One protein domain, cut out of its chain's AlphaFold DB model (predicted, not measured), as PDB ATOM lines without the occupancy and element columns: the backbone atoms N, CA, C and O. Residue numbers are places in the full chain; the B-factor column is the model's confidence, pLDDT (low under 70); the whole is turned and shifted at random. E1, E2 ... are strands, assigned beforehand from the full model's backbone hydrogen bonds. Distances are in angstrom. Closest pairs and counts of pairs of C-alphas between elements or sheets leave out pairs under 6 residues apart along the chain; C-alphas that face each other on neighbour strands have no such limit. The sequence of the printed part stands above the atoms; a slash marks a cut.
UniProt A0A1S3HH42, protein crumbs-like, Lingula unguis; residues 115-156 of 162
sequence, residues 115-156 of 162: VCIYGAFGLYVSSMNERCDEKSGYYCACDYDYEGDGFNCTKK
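Overview. This is residues 115 to 156 of the 162 residues of the protein "protein crumbs-like" of Lingula unguis (UniProt A0A1S3HH42). With little regular structure, the domain is two small antiparallel hairpins, E1 with E2, then E3 with E4, one after the other along an elongated body. A long loop, residues 119 to 137, joins E1 to E2. The printed part has 42 residues, with no named helix and strands E1, E2, E3, E4 in that order; the class is all strand, with 15 residues in named elements. It is compact, radius of gyration of the C-alphas 10.1 A, spanning 28 by 18 by 16 A.

Arrangement. E1, residues 115 to 118, and E2, residues 138 to 142, form a hairpin at 142 degrees; N 115 and O 141, 2.8 A apart, are within hydrogen-bond range. Residues 117 to 118 also pair antiparallel with 123 to 124. E3, residues 146 to 148, and E4, residues 153 to 155, form a hairpin at 140 degrees; N 147 and O 154, 2.9 A apart, are within hydrogen-bond range. E1 is apart from E3 and E4.

Along the chain. E1, 10.2 A long, begins at C-alpha 115 (-24.902, 22.245, 13.655). E2 measures 13.3 A, E3 7.0 A. E4, 6.8 A, ends at C-alpha 155 (-18.933, 31.857, 22.780).

Size, cuts and confidence. The farthest C-alphas, Ser 136 and Lys 156, are 28.7 A apart. The printed part has no cut. E1 to E2 is a long link. Residues 119 to 130 have pLDDT under 70.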
ATOM      1  N   VAL A 115     -24.724  23.139  14.797       86.06
ATOM      2  CA  VAL A 115     -24.902  22.245  13.655       86.06
ATOM      3  C   VAL A 115     -25.582  20.958  14.089       86.06
ATOM      4  O   VAL A 115     -25.392  20.473  15.207       86.06
ATOM      5  N   CYS A 116     -26.361  20.378  13.183       85.00
ATOM      6  CA  CYS A 116     -26.913  19.049  13.381       85.00
ATOM      7  C   CYS A 116     -25.907  17.962  12.981       85.00
ATOM      8  O   CYS A 116     -25.387  17.981  11.861       85.00
ATOM      9  N   ILE A 117     -25.665  16.985  13.859       84.06
ATOM     10  CA  ILE A 117     -24.751  15.860  13.602       84.06
ATOM     11  C   ILE A 117     -25.410  14.503  13.868       84.06
ATOM     12  O   ILE A 117     -26.340  14.402  14.666       84.06
ATOM     13  N   TYR A 118     -24.937  13.456  13.181       80.19
ATOM     14  CA  TYR A 118     -25.453  12.087  13.308       80.19
ATOM     15  C   TYR A 118     -24.525  11.185  14.129       80.19
ATOM     16  O   TYR A 118     -23.339  11.041  13.808       80.19
ATOM     17  N   GLY A 119     -25.099  10.502  15.126       69.12
ATOM     18  CA  GLY A 119     -24.431   9.463  15.913       69.12
ATOM     19  C   GLY A 119     -23.277   9.957  16.799       69.12
ATOM     20  O   GLY A 119     -22.822  11.089  16.708       69.12
ATOM     21  N   ALA A 120     -22.750   9.077  17.656       64.12
ATOM     22  CA  ALA A 120     -21.713   9.415  18.646       64.12
ATOM     23  C   ALA A 120     -20.337   9.797  18.050       64.12
ATOM     24  O   ALA A 120     -19.448  10.227  18.780       64.12
ATOM     25  N   PHE A 121     -20.152   9.619  16.736       67.25
ATOM     26  CA  PHE A 121     -18.890   9.853  16.024       67.25
ATOM     27  C   PHE A 121     -18.859  11.180  15.242       67.25
ATOM     28  O   PHE A 121     -17.842  11.480  14.622       67.25
ATOM     29  N   GLY A 122     -19.939  11.977  15.267       63.31
ATOM     30  CA  GLY A 122     -19.944  13.340  14.721       63.31
ATOM     31  C   GLY A 122     -19.827  13.431  13.197       63.31
ATOM     32  O   GLY A 122     -19.148  14.318  12.683       63.31
ATOM     33  N   LEU A 123     -20.472  12.523  12.456       68.06
ATOM     34  CA  LEU A 123     -20.517  12.624  10.996       68.06
ATOM     35  C   LEU A 123     -21.378  13.835  10.596       68.06
ATOM     36  O   LEU A 123     -22.553  13.921  10.958       68.06
ATOM     37  N   TYR A 124     -20.775  14.773   9.863       63.97
ATOM     38  CA  TYR A 124     -21.436  15.973   9.348       63.97
ATOM     39  C   TYR A 124     -22.412  15.596   8.228       63.97
ATOM     40  O   TYR A 124     -21.994  15.099   7.179       63.97
ATOM     41  N   VAL A 125     -23.709  15.834   8.439       63.34
ATOM     42  CA  VAL A 125     -24.758  15.528   7.457       63.34
ATOM     43  C   VAL A 125     -25.385  16.833   6.971       63.34
ATOM     44  O   VAL A 125     -26.344  17.341   7.547       63.34
ATOM     45  N   SER A 126     -24.856  17.382   5.875       58.41
ATOM     46  CA  SER A 126     -25.336  18.635   5.268       58.41
ATOM     47  C   SER A 126     -26.774  18.567   4.732       58.41
ATOM     48  O   SER A 126     -27.390  19.605   4.516       58.41
ATOM     49  N   SER A 127     -27.333  17.367   4.536       59.53
ATOM     50  CA  SER A 127     -28.653  17.158   3.925       59.53
ATOM     51  C   SER A 127     -29.826  17.075   4.914       59.53
ATOM     52  O   SER A 127     -30.957  16.887   4.475       59.53
ATOM     53  N   MET A 128     -29.590  17.172   6.231       59.12
ATOM     54  CA  MET A 128     -30.616  16.949   7.272       59.12
ATOM     55  C   MET A 128     -30.686  18.038   8.353       59.12
ATOM     56  O   MET A 128     -31.363  17.859   9.363       59.12
ATOM     57  N   ASN A 129     -30.071  19.202   8.118       56.41
ATOM     58  CA  ASN A 129     -30.058  20.318   9.075       56.41
ATOM     59  C   ASN A 129     -31.464  20.883   9.398       56.41
ATOM     60  O   ASN A 129     -31.628  21.638  10.350       56.41
ATOM     61  N   GLU A 130     -32.484  20.498   8.623       59.47
ATOM     62  CA  GLU A 130     -33.891  20.865   8.832       59.47
ATOM     63  C   GLU A 130     -34.668  19.882   9.732       59.47
ATOM     64  O   GLU A 130     -35.795  20.187  10.126       59.47
ATOM     65  N   ARG A 131     -34.108  18.701  10.052       71.56
ATOM     66  CA  ARG A 131     -34.759  17.669  10.882       71.56
ATOM     67  C   ARG A 131     -33.786  17.008  11.869       71.56
ATOM     68  O   ARG A 131     -33.596  15.791  11.849       71.56
ATOM     69  N   CYS A 132     -33.178  17.815  12.732       78.44
ATOM     70  CA  CYS A 132     -32.293  17.355  13.797       78.44
ATOM     71  C   CYS A 132     -33.084  16.747  14.963       78.44
ATOM     72  O   CYS A 132     -33.373  17.412  15.953       78.44
ATOM     73  N   ASP A 133     -33.500  15.490  14.812       76.69
ATOM     74  CA  ASP A 133     -34.273  14.771  15.826       76.69
ATOM     75  C   ASP A 133     -33.427  13.718  16.557       76.69
ATOM     76  O   ASP A 133     -32.979  12.728  15.967       76.69
ATOM     77  N   GLU A 134     -33.295  13.890  17.875       72.44
ATOM     78  CA  GLU A 134     -32.618  12.955  18.785       72.44
ATOM     79  C   GLU A 134     -33.211  11.551  18.737       72.44
ATOM     80  O   GLU A 134     -32.469  10.570  18.822       72.44
ATOM     81  N   LYS A 135     -34.526  11.420  18.527       77.75
ATOM     82  CA  LYS A 135     -35.160  10.096  18.399       77.75
ATOM     83  C   LYS A 135     -34.703   9.358  17.143       77.75
ATOM     84  O   LYS A 135     -34.761   8.132  17.099       77.75
ATOM     85  N   SER A 136     -34.234  10.102  16.146       75.25
ATOM     86  CA  SER A 136     -33.704   9.590  14.885       75.25
ATOM     87  C   SER A 136     -32.169   9.451  14.903       75.25
ATOM     88  O   SER A 136     -31.577   9.095  13.884       75.25
ATOM     89  N   GLY A 137     -31.519   9.701  16.051       78.12
ATOM     90  CA  GLY A 137     -30.065   9.596  16.234       78.12
ATOM     91  C   GLY A 137     -29.272  10.858  15.875       78.12
ATOM     92  O   GLY A 137     -28.043  10.792  15.794       78.12
ATOM     93  N   TYR A 138     -29.955  11.987  15.662       80.81
ATOM     94  CA  TYR A 138     -29.342  13.282  15.370       80.81
ATOM     95  C   TYR A 138     -29.367  14.182  16.597       80.81
ATOM     96  O   TYR A 138     -30.373  14.241  17.287       80.81
ATOM     97  N   TYR A 139     -28.309  14.931  16.860       84.25
ATOM     98  CA  TYR A 139     -28.323  15.907  17.946       84.25
ATOM     99  C   TYR A 139     -27.621  17.189  17.530       84.25
ATOM    100  O   TYR A 139     -26.771  17.202  16.636       84.25
ATOM    101  N   CYS A 140     -28.010  18.278  18.180       86.56
ATOM    102  CA  CYS A 140     -27.397  19.571  17.968       86.56
ATOM    103  C   CYS A 140     -26.081  19.660  18.736       86.56
ATOM    104  O   CYS A 140     -26.002  19.297  19.909       86.56
ATOM    105  N   ALA A 141     -25.050  20.170  18.075       88.88
ATOM    106  CA  ALA A 141     -23.758  20.451  18.676       88.88
ATOM    107  C   ALA A 141     -23.348  21.884  18.345       88.88
ATOM    108  O   ALA A 141     -23.521  22.333  17.216       88.88
ATOM    109  N   CYS A 142     -22.812  22.603  19.329       91.12
ATOM    110  CA  CYS A 142     -22.307  23.952  19.104       91.12
ATOM    111  C   CYS A 142     -21.098  23.949  18.159       91.12
ATOM    112  O   CYS A 142     -20.296  23.009  18.158       91.12
ATOM    113  N   ASP A 143     -20.952  25.029  17.396       91.19
ATOM    114  CA  ASP A 143     -19.784  25.279  16.556       91.19
ATOM    115  C   ASP A 143     -18.484  25.313  17.381       91.19
ATOM    116  O   ASP A 143     -18.493  25.481  18.601       91.19
ATOM    117  N   TYR A 144     -17.333  25.182  16.711       87.94
ATOM    118  CA  TYR A 144     -16.019  25.026  17.353       87.94
ATOM    119  C   TYR A 144     -15.715  26.079  18.439       87.94
ATOM    120  O   TYR A 144     -15.214  25.731  19.512       87.94
ATOM    121  N   ASP A 145     -16.074  27.342  18.205       91.88
ATOM    122  CA  ASP A 145     -15.830  28.459  19.132       91.88
ATOM    123  C   ASP A 145     -16.924  28.641  20.195       91.88
ATOM    124  O   ASP A 145     -16.870  29.584  20.990       91.88
ATOM    125  N   TYR A 146     -17.913  27.750  20.228       93.69
ATOM    126  CA  TYR A 146     -19.071  27.831  21.103       93.69
ATOM    127  C   TYR A 146     -19.199  26.585  21.986       93.69
ATOM    128  O   TYR A 146     -18.692  25.504  21.676       93.69
ATOM    129  N   GLU A 147     -19.843  26.747  23.134       93.38
ATOM    130  CA  GLU A 147     -20.145  25.684  24.092       93.38
ATOM    131  C   GLU A 147     -21.607  25.759  24.536       93.38
ATOM    132  O   GLU A 147     -22.216  26.827  24.510       93.38
ATOM    133  N   GLY A 148     -22.183  24.617  24.914       91.56
ATOM    134  CA  GLY A 148     -23.598  24.516  25.257       91.56
ATOM    135  C   GLY A 148     -24.205  23.174  24.864       91.56
ATOM    136  O   GLY A 148     -23.493  22.199  24.633       91.56
ATOM    137  N   ASP A 149     -25.532  23.141  24.791       89.25
ATOM    138  CA  ASP A 149     -26.338  21.950  24.488       89.25
ATOM    139  C   ASP A 149     -26.743  21.837  23.003       89.25
ATOM    140  O   ASP A 149     -27.546  20.983  22.640       89.25
ATOM    141  N   GLY A 150     -26.222  22.716  22.137       88.69
ATOM    142  CA  GLY A 150     -26.580  22.779  20.717       88.69
ATOM    143  C   GLY A 150     -27.881  23.534  20.412       88.69
ATOM    144  O   GLY A 150     -28.124  23.891  19.260       88.69
ATOM    145  N   PHE A 151     -28.702  23.836  21.419       88.94
ATOM    146  CA  PHE A 151     -29.869  24.719  21.293       88.94
ATOM    147  C   PHE A 151     -29.597  26.109  21.872       88.94
ATOM    148  O   PHE A 151     -30.178  27.096  21.426       88.94
ATOM    149  N   ASN A 152     -28.690  26.192  22.839       90.62
ATOM    150  CA  ASN A 152     -28.182  27.415  23.429       90.62
ATOM    151  C   ASN A 152     -26.652  27.351  23.472       90.62
ATOM    152  O   ASN A 152     -26.067  26.711  24.345       90.62
ATOM    153  N   CYS A 153     -26.018  28.012  22.507       92.31
ATOM    154  CA  CYS A 153     -24.574  28.023  22.339       92.31
ATOM    155  C   CYS A 153     -24.004  29.396  22.694       92.31
ATOM    156  O   CYS A 153     -24.405  30.420  22.138       92.31
ATOM    157  N   THR A 154     -23.035  29.427  23.604       94.19
ATOM    158  CA  THR A 154     -22.342  30.648  24.025       94.19
ATOM    159  C   THR A 154     -20.887  30.611  23.579       94.19
ATOM    160  O   THR A 154     -20.266  29.553  23.514       94.19
ATOM    161  N   LYS A 155     -20.325  31.773  23.230       94.88
ATOM    162  CA  LYS A 155     -18.933  31.857  22.780       94.88
ATOM    163  C   LYS A 155     -17.999  31.444  23.916       94.88
ATOM    164  O   LYS A 155     -18.039  32.052  24.989       94.88
ATOM    165  N   LYS A 156     -17.115  30.482  23.655       93.31
ATOM    166  CA  LYS A 156     -16.066  30.070  24.588       93.31
ATOM    167  C   LYS A 156     -15.228  31.290  24.940       93.31
ATOM    168  O   LYS A 156     -14.571  31.898  24.090       93.31
TER     169      LYS A 156